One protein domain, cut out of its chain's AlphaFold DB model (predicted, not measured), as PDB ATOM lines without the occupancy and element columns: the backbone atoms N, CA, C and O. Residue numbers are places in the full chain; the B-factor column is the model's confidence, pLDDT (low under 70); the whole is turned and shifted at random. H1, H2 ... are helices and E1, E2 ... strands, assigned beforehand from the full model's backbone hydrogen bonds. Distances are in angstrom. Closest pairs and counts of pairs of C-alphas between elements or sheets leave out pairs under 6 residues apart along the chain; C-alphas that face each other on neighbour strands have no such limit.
ATOM      1  N   ASP A  27     -34.074  -5.081 -12.851       58.03
ATOM      2  CA  ASP A  27     -33.358  -6.319 -12.538       58.03
ATOM      3  C   ASP A  27     -33.140  -6.391 -11.024       58.03
ATOM      4  O   ASP A  27     -32.108  -6.012 -10.465       58.03
ATOM      5  N   GLN A  28     -34.207  -6.804 -10.340       64.75
ATOM      6  CA  GLN A  28     -34.194  -7.113  -8.917       64.75
ATOM      7  C   GLN A  28     -33.338  -8.369  -8.700       64.75
ATOM      8  O   GLN A  28     -33.522  -9.375  -9.385       64.75
ATOM      9  N   HIS A  29     -32.407  -8.334  -7.746       76.44
ATOM     10  CA  HIS A  29     -31.490  -9.453  -7.536       76.44
ATOM     11  C   HIS A  29     -31.979 -10.381  -6.433       76.44
ATOM     12  O   HIS A  29     -32.133  -9.982  -5.278       76.44
ATOM     13  N   ALA A  30     -32.185 -11.642  -6.809       83.50
ATOM     14  CA  ALA A  30     -32.414 -12.744  -5.895       83.50
ATOM     15  C   ALA A  30     -31.120 -13.551  -5.719       83.50
ATOM     16  O   ALA A  30     -30.464 -13.919  -6.693       83.50
ATOM     17  N   MET A  31     -30.760 -13.844  -4.473       84.88
ATOM     18  CA  MET A  31     -29.559 -14.578  -4.102       84.88
ATOM     19  C   MET A  31     -29.912 -15.754  -3.203       84.88
ATOM     20  O   MET A  31     -30.553 -15.595  -2.167       84.88
ATOM     21  N   LEU A  32     -29.408 -16.930  -3.567       88.44
ATOM     22  CA  LEU A  32     -29.312 -18.073  -2.671       88.44
ATOM     23  C   LEU A  32     -27.924 -18.084  -2.048       88.44
ATOM     24  O   LEU A  32     -26.923 -18.013  -2.762       88.44
ATOM     25  N   TYR A  33     -27.856 -18.175  -0.726       86.38
ATOM     26  CA  TYR A  33     -26.593 -18.204  -0.008       86.38
ATOM     27  C   TYR A  33     -26.547 -19.332   1.014       86.38
ATOM     28  O   TYR A  33     -27.553 -19.758   1.581       86.38
ATOM     29  N   TYR A  34     -25.332 -19.815   1.251       86.38
ATOM     30  CA  TYR A  34     -25.040 -20.840   2.236       86.38
ATOM     31  C   TYR A  34     -23.897 -20.363   3.122       86.38
ATOM     32  O   TYR A  34     -22.829 -19.989   2.636       86.38
ATOM     33  N   GLN A  35     -24.131 -20.354   4.428       82.38
ATOM     34  CA  GLN A  35     -23.186 -19.867   5.414       82.38
ATOM     35  C   GLN A  35     -22.564 -21.043   6.166       82.38
ATOM     36  O   GLN A  35     -23.248 -21.792   6.866       82.38
ATOM     37  N   ILE A  36     -21.240 -21.162   6.049       79.06
ATOM     38  CA  ILE A  36     -20.428 -22.117   6.803       79.06
ATOM     39  C   ILE A  36     -19.661 -21.336   7.876       79.06
ATOM     40  O   ILE A  36     -18.813 -20.511   7.528       79.06
ATOM     41  N   PRO A  37     -19.926 -21.552   9.174       69.31
ATOM     42  CA  PRO A  37     -19.162 -20.895  10.226       69.31
ATOM     43  C   PRO A  37     -17.748 -21.492  10.316       69.31
ATOM     44  O   PRO A  37     -17.540 -22.583  10.846       69.31
ATOM     45  N   ARG A  47     -22.829 -25.338  12.719       73.69
ATOM     46  CA  ARG A  47     -24.219 -25.022  12.384       73.69
ATOM     47  C   ARG A  47     -24.260 -24.241  11.080       73.69
ATOM     48  O   ARG A  47     -23.945 -23.055  11.045       73.69
ATOM     49  N   HIS A  48     -24.617 -24.939  10.015       81.50
ATOM     50  CA  HIS A  48     -24.792 -24.359   8.695       81.50
ATOM     51  C   HIS A  48     -26.137 -23.649   8.584       81.50
ATOM     52  O   HIS A  48     -27.140 -24.148   9.096       81.50
ATOM     53  N   ASN A  49     -26.156 -22.532   7.859       86.00
ATOM     54  CA  ASN A  49     -27.390 -21.830   7.526       86.00
ATOM     55  C   ASN A  49     -27.521 -21.708   6.011       86.00
ATOM     56  O   ASN A  49     -26.536 -21.500   5.302       86.00
ATOM     57  N   PHE A  50     -28.748 -21.799   5.532       90.50
ATOM     58  CA  PHE A  50     -29.118 -21.529   4.153       90.50
ATOM     59  C   PHE A  50     -30.048 -20.326   4.134       90.50
ATOM     60  O   PHE A  50     -30.866 -20.165   5.042       90.50
ATOM     61  N   GLY A  51     -29.951 -19.486   3.115       91.25
ATOM     62  CA  GLY A  51     -30.860 -18.368   2.984       91.25
ATOM     63  C   GLY A  51     -31.161 -17.992   1.549       91.25
ATOM     64  O   GLY A  51     -30.395 -18.261   0.623       91.25
ATOM     65  N   PHE A  52     -32.316 -17.364   1.398       91.12
ATOM     66  CA  PHE A  52     -32.763 -16.713   0.185       91.12
ATOM     67  C   PHE A  52     -32.944 -15.237   0.492       91.12
ATOM     68  O   PHE A  52     -33.649 -14.875   1.431       91.12
ATOM     69  N   ARG A  53     -32.338 -14.387  -0.324       90.31
ATOM     70  CA  ARG A  53     -32.377 -12.944  -0.162       90.31
ATOM     71  C   ARG A  53     -32.770 -12.273  -1.461       90.31
ATOM     72  O   ARG A  53     -32.372 -12.703  -2.536       90.31
ATOM     73  N   PHE A  54     -33.523 -11.197  -1.334       88.62
ATOM     74  CA  PHE A  54     -33.980 -10.373  -2.428       88.62
ATOM     75  C   PHE A  54     -33.675  -8.905  -2.139       88.62
ATOM     76  O   PHE A  54     -34.137  -8.344  -1.140       88.62
ATOM     77  N   ASP A  55     -32.891  -8.287  -3.015       85.88
ATOM     78  CA  ASP A  55     -32.356  -6.942  -2.840       85.88
ATOM     79  C   ASP A  55     -32.986  -5.935  -3.810       85.88
ATOM     80  O   ASP A  55     -33.312  -6.251  -4.953       85.88
ATOM     81  N   ARG A  56     -33.118  -4.676  -3.357       77.88
ATOM     82  CA  ARG A  56     -33.533  -3.554  -4.229       77.88
ATOM     83  C   ARG A  56     -32.425  -3.107  -5.169       77.88
ATOM     84  O   ARG A  56     -32.702  -2.403  -6.133       77.88
ATOM     85  N   GLN A  57     -31.178  -3.389  -4.806       72.62
ATOM     86  CA  GLN A  57     -30.027  -2.821  -5.484       72.62
ATOM     87  C   GLN A  57     -29.639  -3.664  -6.695       72.62
ATOM     88  O   GLN A  57     -29.573  -4.894  -6.642       72.62
ATOM     89  N   MET A  58     -29.368  -2.964  -7.792       71.44
ATOM     90  CA  MET A  58     -28.829  -3.558  -8.999       71.44
ATOM     91  C   MET A  58     -27.334  -3.812  -8.795       71.44
ATOM     92  O   MET A  58     -26.557  -2.885  -8.584       71.44
ATOM     93  N   ILE A  59     -26.953  -5.079  -8.846       69.69
ATOM     94  CA  ILE A  59     -25.580  -5.556  -8.925       69.69
ATOM     95  C   ILE A  59     -25.259  -5.673 -10.409       69.69
ATOM     96  O   ILE A  59     -25.976  -6.364 -11.133       69.69
ATOM     97  N   GLN A  60     -24.224  -4.991 -10.895       70.50
ATOM     98  CA  GLN A  60     -23.887  -5.113 -12.309       70.50
ATOM     99  C   GLN A  60     -23.302  -6.504 -12.593       70.50
ATOM    100  O   GLN A  60     -22.452  -6.984 -11.834       70.50
ATOM    101  N   PRO A  61     -23.708  -7.169 -13.690       67.69
ATOM    102  CA  PRO A  61     -23.067  -8.406 -14.112       67.69
ATOM    103  C   PRO A  61     -21.549  -8.217 -14.251       67.69
ATOM    104  O   PRO A  61     -21.087  -7.308 -14.936       67.69
ATOM    105  N   GLY A  62     -20.765  -9.076 -13.594       72.06
ATOM    106  CA  GLY A  62     -19.298  -8.991 -13.572       72.06
ATOM    107  C   GLY A  62     -18.713  -8.196 -12.400       72.06
ATOM    108  O   GLY A  62     -17.498  -8.229 -12.197       72.06
ATOM    109  N   GLU A  63     -19.543  -7.537 -11.588       73.31
ATOM    110  CA  GLU A  63     -19.104  -6.898 -10.353       73.31
ATOM    111  C   GLU A  63     -18.867  -7.954  -9.261       73.31
ATOM    112  O   GLU A  63     -19.758  -8.720  -8.888       73.31
ATOM    113  N   VAL A  64     -17.637  -8.019  -8.742       73.50
ATOM    114  CA  VAL A  64     -17.316  -8.908  -7.620       73.50
ATOM    115  C   VAL A  64     -17.787  -8.248  -6.337       73.50
ATOM    116  O   VAL A  64     -17.144  -7.333  -5.821       73.50
ATOM    117  N   ILE A  65     -18.890  -8.744  -5.793       72.62
ATOM    118  CA  ILE A  65     -19.425  -8.229  -4.539       72.62
ATOM    119  C   ILE A  65     -18.995  -9.102  -3.370       72.62
ATOM    120  O   ILE A  65     -19.125 -10.326  -3.370       72.62
ATOM    121  N   GLN A  66     -18.502  -8.443  -2.325       79.62
ATOM    122  CA  GLN A  66     -18.211  -9.106  -1.066       79.62
ATOM    123  C   GLN A  66     -19.517  -9.451  -0.349       79.62
ATOM    124  O   GLN A  66     -20.300  -8.564  -0.010       79.62
ATOM    125  N   TYR A  67     -19.697 -10.731  -0.025       76.38
ATOM    126  CA  TYR A  67     -20.840 -11.241   0.742       76.38
ATOM    127  C   TYR A  67     -21.143 -10.413   2.006       76.38
ATOM    128  O   TYR A  67     -22.289 -10.096   2.306       76.38
ATOM    129  N   GLN A  68     -20.100  -9.996   2.727       79.00
ATOM    130  CA  GLN A  68     -20.233  -9.189   3.944       79.00
ATOM    131  C   GLN A  68     -20.838  -7.805   3.676       79.00
ATOM    132  O   GLN A  68     -21.543  -7.270   4.527       79.00
ATOM    133  N   SER A  69     -20.559  -7.222   2.508       78.56
ATOM    134  CA  SER A  69     -21.112  -5.929   2.104       78.56
ATOM    135  C   SER A  69     -22.604  -6.048   1.808       78.56
ATOM    136  O   SER A  69     -23.378  -5.210   2.260       78.56
ATOM    137  N   LEU A  70     -23.017  -7.132   1.143       77.12
ATOM    138  CA  LEU A  70     -24.429  -7.431   0.876       77.12
ATOM    139  C   LEU A  70     -25.211  -7.615   2.172       77.12
ATOM    140  O   LEU A  70     -26.238  -6.981   2.371       77.12
ATOM    141  N   MET A  71     -24.682  -8.406   3.105       79.75
ATOM    142  CA  MET A  71     -25.369  -8.687   4.370       79.75
ATOM    143  C   MET A  71     -25.530  -7.460   5.279       79.75
ATOM    144  O   MET A  71     -26.391  -7.463   6.152       79.75
ATOM    145  N   ARG A  72     -24.740  -6.394   5.083       81.62
ATOM    146  CA  ARG A  72     -24.929  -5.113   5.790       81.62
ATOM    147  C   ARG A  72     -26.056  -4.272   5.209       81.62
ATOM    148  O   ARG A  72     -26.562  -3.384   5.891       81.62
ATOM    149  N   GLN A  73     -26.404  -4.496   3.950       81.50
ATOM    150  CA  GLN A  73     -27.499  -3.790   3.313       81.50
ATOM    151  C   GLN A  73     -28.822  -4.405   3.751       81.50
ATOM    152  O   GLN A  73     -28.914  -5.602   4.027       81.50
ATOM    153  N   GLN A  74     -29.860  -3.583   3.789       83.62
ATOM    154  CA  GLN A  74     -31.200  -4.046   4.100       83.62
ATOM    155  C   GLN A  74     -31.814  -4.705   2.863       83.62
ATOM    156  O   GLN A  74     -31.981  -4.054   1.829       83.62
ATOM    157  N   ALA A  75     -32.151  -5.988   2.983       87.00
ATOM    158  CA  ALA A  75     -32.884  -6.706   1.952       87.00
ATOM    159  C   ALA A  75     -34.354  -6.262   1.916       87.00
ATOM    160  O   ALA A  75     -34.927  -5.830   2.924       87.00
ATOM    161  N   VAL A  76     -34.998  -6.417   0.759       90.44
ATOM    162  CA  VAL A  76     -36.466  -6.344   0.668       90.44
ATOM    163  C   VAL A  76     -37.073  -7.550   1.357       90.44
ATOM    164  O   VAL A  76     -38.026  -7.399   2.115       90.44
ATOM    165  N   VAL A  77     -36.513  -8.728   1.089       91.12
ATOM    166  CA  VAL A  77     -36.873  -9.986   1.737       91.12
ATOM    167  C   VAL A  77     -35.587 -10.754   2.024       91.12
ATOM    168  O   VAL A  77     -34.757 -10.898   1.133       91.12
ATOM    169  N   ASP A  78     -35.418 -11.257   3.242       92.25
ATOM    170  CA  ASP A  78     -34.377 -12.232   3.587       92.25
ATOM    171  C   ASP A  78     -35.019 -13.346   4.414       92.25
ATOM    172  O   ASP A  78     -35.645 -13.097   5.444       92.25
ATOM    173  N   VAL A  79     -34.904 -14.576   3.930       93.94
ATOM    174  CA  VAL A  79     -35.375 -15.780   4.606       93.94
ATOM    175  C   VAL A  79     -34.157 -16.620   4.925       93.94
ATOM    176  O   VAL A  79     -33.473 -17.083   4.013       93.94
ATOM    177  N   ARG A  80     -33.914 -16.872   6.212       92.38
ATOM    178  CA  ARG A  80     -32.810 -17.713   6.673       92.38
ATOM    179  C   ARG A  80     -33.321 -18.925   7.428       92.38
ATOM    180  O   ARG A  80     -34.093 -18.823   8.381       92.38
ATOM    181  N   MET A  81     -32.832 -20.078   7.010       92.12
ATOM    182  CA  MET A  81     -33.118 -21.386   7.569       92.12
ATOM    183  C   MET A  81     -31.848 -21.923   8.226       92.12
ATOM    184  O   MET A  81     -30.806 -22.054   7.578       92.12
ATOM    185  N   GLY A  82     -31.944 -22.233   9.512       88.06
ATOM    186  CA  GLY A  82     -30.918 -22.961  10.249       88.06
ATOM    187  C   GLY A  82     -31.347 -24.404  10.508       88.06
ATOM    188  O   GLY A  82     -32.420 -24.845  10.101       88.06
ATOM    189  N   TYR A  83     -30.527 -25.139  11.259       82.75
ATOM    190  CA  TYR A  83     -30.818 -26.531  11.634       82.75
ATOM    191  C   TYR A  83     -32.154 -26.702  12.383       82.75
ATOM    192  O   TYR A  83     -32.853 -27.689  12.194       82.75
ATOM    193  N   ALA A  84     -32.527 -25.724  13.214       82.56
ATOM    194  CA  ALA A  84     -33.770 -25.738  13.989       82.56
ATOM    195  C   ALA A  84     -34.996 -25.210  13.209       82.56
ATOM    196  O   ALA A  84     -36.054 -25.010  13.799       82.56
ATOM    197  N   GLY A  85     -34.865 -24.961  11.900       86.88
ATOM    198  CA  GLY A  85     -35.924 -24.406  11.057       86.88
ATOM    199  C   GLY A  85     -35.739 -22.917  10.758       86.88
ATOM    200  O   GLY A  85     -34.615 -22.447  10.567       86.88
ATOM    201  N   LEU A  86     -36.852 -22.182  10.669       89.75
ATOM    202  CA  LEU A  86     -36.851 -20.765  10.302       89.75
ATOM    203  C   LEU A  86     -36.157 -19.929  11.382       89.75
ATOM    204  O   LEU A  86     -36.662 -19.780  12.498       89.75
ATOM    205  N   GLN A  87     -35.003 -19.377  11.022       89.31
ATOM    206  CA  GLN A  87     -34.188 -18.558  11.907       89.31
ATOM    207  C   GLN A  87     -34.504 -17.071  11.745       89.31
ATOM    208  O   GLN A  87     -34.572 -16.358  12.739       89.31
ATOM    209  N   GLU A  88     -34.697 -16.611  10.507       90.56
ATOM    210  CA  GLU A  88     -34.968 -15.206  10.196       90.56
ATOM    211  C   GLU A  88     -35.971 -15.114   9.042       90.56
ATOM    212  O   GLU A  88     -35.850 -15.830   8.046       90.56
ATOM    213  N   LEU A  89     -36.957 -14.227   9.182       93.69
ATOM    214  CA  LEU A  89     -37.855 -13.820   8.104       93.69
ATOM    215  C   LEU A  89     -37.938 -12.304   8.142       93.69
ATOM    216  O   LEU A  89     -38.739 -11.730   8.880       93.69
ATOM    217  N   GLN A  90     -37.093 -11.663   7.352       93.12
ATOM    218  CA  GLN A  90     -37.016 -10.222   7.275       93.12
ATOM    219  C   GLN A  90     -37.769  -9.716   6.047       93.12
ATOM    220  O   GLN A  90     -37.515 -10.168   4.935       93.12
ATOM    221  N   VAL A  91     -38.663  -8.741   6.236       90.94
ATOM    222  CA  VAL A  91     -39.302  -8.006   5.133       90.94
ATOM    223  C   VAL A  91     -39.109  -6.513   5.355       90.94
ATOM    224  O   VAL A  91     -39.525  -5.972   6.379       90.94
ATOM    225  N   ASN A  92     -38.458  -5.845   4.400       87.81
ATOM    226  CA  ASN A  92     -38.049  -4.440   4.473       87.81
ATOM    227  C   ASN A  92     -37.355  -4.095   5.809       87.81
ATOM    228  O   ASN A  92     -37.647  -3.074   6.429       87.81
ATOM    229  N   GLY A  93     -36.475  -4.983   6.286       83.50
ATOM    230  CA  GLY A  93     -35.748  -4.803   7.547       83.50
ATOM    231  C   GLY A  93     -36.468  -5.181   8.833       83.50
ATOM    232  O   GLY A  93     -35.865  -5.097   9.900       83.50
ATOM    233  N   ILE A  94     -37.737  -5.572   8.767       87.88
ATOM    234  CA  ILE A  94     -38.486  -6.019   9.940       87.88
ATOM    235  C   ILE A  94     -38.365  -7.537  10.027       87.88
ATOM    236  O   ILE A  94     -38.835  -8.221   9.122       87.88
ATOM    237  N   ASP A  95     -37.760  -8.054  11.099       91.38
ATOM    238  CA  ASP A  95     -37.704  -9.495  11.374       91.38
ATOM    239  C   ASP A  95     -38.996  -9.974  12.056       91.38
ATOM    240  O   ASP A  95     -39.302  -9.621  13.199       91.38
ATOM    241  N   TYR A  96     -39.772 -10.769  11.327       91.06
ATOM    242  CA  TYR A  96     -41.021 -11.366  11.785       91.06
ATOM    243  C   TYR A  96     -40.793 -12.687  12.517       91.06
ATOM    244  O   TYR A  96     -41.541 -12.988  13.448       91.06
ATOM    245  N   ALA A  97     -39.760 -13.452  12.146       90.69
ATOM    246  CA  ALA A  97     -39.449 -14.713  12.812       90.69
ATOM    247  C   ALA A  97     -39.003 -14.450  14.253       90.69
ATOM    248  O   ALA A  97     -39.553 -15.044  15.179       90.69
ATOM    249  N   GLY A  98     -38.098 -13.490  14.469       88.31
ATOM    250  CA  GLY A  98     -37.678 -13.089  15.812       88.31
ATOM    251  C   GLY A  98     -38.835 -12.584  16.678       88.31
ATOM    252  O   GLY A  98     -38.933 -12.946  17.848       88.31
ATOM    253  N   ARG A  99     -39.769 -11.810  16.104       89.50
ATOM    254  CA  ARG A  99     -40.975 -11.346  16.819       89.50
ATOM    255  C   ARG A  99     -41.890 -12.496  17.222       89.50
ATOM    256  O   ARG A  99     -42.355 -12.523  18.358       89.50
ATOM    257  N   TYR A 100     -42.133 -13.433  16.309       86.94
ATOM    258  CA  TYR A 100     -42.938 -14.618  16.584       86.94
ATOM    259  C   TYR A 100     -42.305 -15.468  17.690       86.94
ATOM    260  O   TYR A 100     -42.973 -15.797  18.670       86.94
ATOM    261  N   HIS A 101     -41.006 -15.756  17.570       86.69
ATOM    262  CA  HIS A 101     -40.260 -16.534  18.558       86.69
ATOM    263  C   HIS A 101     -40.235 -15.849  19.921       86.69
ATOM    264  O   HIS A 101     -40.432 -16.521  20.921       86.69
ATOM    265  N   ALA A 102     -40.065 -14.528  19.988       86.19
ATOM    266  CA  ALA A 102     -40.093 -13.794  21.253       86.19
ATOM    267  C   ALA A 102     -41.465 -13.869  21.947       86.19
ATOM    268  O   ALA A 102     -41.534 -14.081  23.154       86.19
ATOM    269  N   GLN A 103     -42.557 -13.742  21.185       82.12
ATOM    270  CA  GLN A 103     -43.914 -13.872  21.725       82.12
ATOM    271  C   GLN A 103     -44.175 -15.287  22.250       82.12
ATOM    272  O   GLN A 103     -44.692 -15.458  23.351       82.12
ATOM    273  N   HIS A 104     -43.761 -16.311  21.505       79.88
ATOM    274  CA  HIS A 104     -43.998 -17.703  21.887       79.88
ATOM    275  C   HIS A 104     -43.002 -18.214  22.931       79.88
ATOM    276  O   HIS A 104     -43.356 -19.093  23.704       79.88
ATOM    277  N   ALA A 105     -41.802 -17.644  23.023       75.00
ATOM    278  CA  ALA A 105     -40.873 -17.902  24.121       75.00
ATOM    279  C   ALA A 105     -41.439 -17.375  25.446       75.00
ATOM    280  O   ALA A 105     -41.448 -18.106  26.430       75.00
ATOM    281  N   ALA A 106     -42.007 -16.164  25.444       62.44
ATOM    282  CA  ALA A 106     -42.697 -15.617  26.613       62.44
ATOM    283  C   ALA A 106     -43.932 -16.449  27.010       62.44
ATOM    284  O   ALA A 106     -44.229 -16.590  28.187       62.44
ATOM    285  N   THR A 107     -44.615 -17.055  26.033       56.72
ATOM    286  CA  THR A 107     -45.758 -17.957  26.287       56.72
ATOM    287  C   THR A 107     -45.304 -19.370  26.703       56.72
ATOM    288  O   THR A 107     -46.020 -20.100  27.379       56.72
ATOM    289  N   SER A 108     -44.095 -19.779  26.310       50.03
ATOM    290  CA  SER A 108     -43.490 -21.080  26.625       50.03
ATOM    291  C   SER A 108     -42.949 -21.141  28.052       50.03
ATOM    292  O   SER A 108     -42.899 -22.227  28.630       50.03
ATOM    293  N   GLU A 109     -42.537 -20.013  28.631       46.28
ATOM    294  CA  GLU A 109     -42.179 -19.956  30.054       46.28
ATOM    295  C   GLU A 109     -43.388 -20.247  30.960       46.28
ATOM    296  O   GLU A 109     -43.212 -20.786  32.049       46.28
TER     297      GLU A 109
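What this domain is: This is residues 27 to 37 and 47 to 109 of the 170 residues of an uncharacterized protein of Gammaproteobacteria bacterium RBG_16_51_14 (UniProt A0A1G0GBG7). One twisted antiparallel sheet, in the order E1 E2 E3 E4, makes a wall; H2 starts beside its E4 edge and sticks out with residues 102 to 108, while small H1 only grazes the sheet. The printed part has 74 residues with four named strands and two named helices, E1 E2 H1 E3 E4 H2 along the chain, a mixed class. It is loose, with a radius of gyration of the C-alphas of 14.2 A, and spans 50 by 25 by 16 A.

Where its parts are: Find C-alpha 29 at (-31.490, -9.453, -7.536), where E1, residues 29 to 35, begins its 18.6 A. Then come E2, residues 49 to 55, 18.8 A; H1, residues 67 to 72, 8.9 A; E3, residues 77 to 82, 16.6 A; E4, residues 85 to 91, 17.8 A; and H2, residues 96 to 108, 17.9 A, ending at C-alpha 108, (-43.490, -21.080, 26.625).

How they stand to each other: Look for pairs within hydrogen-bond range: N 33 and O 51, 2.9 A, between E1 and E2; N 52 and O 79, 2.9 A, between E2 and E3; N 80 and O 88, 2.9 A, in the hairpin E3 and E4. H2 is at the sheet's level, and its closest C-alphas with E4 are Ala 97 and Leu 89, 5.1 A. In H1 and H2 every O i to N i+4 pair is within hydrogen-bond range.

The domain as a whole: Across the cut, residues 38 to 46, C-alphas 37 and 47 are 6.9 A apart. The link E2 to H1 is long. Nine residues, among them 106 to 109, have pLDDT under 70.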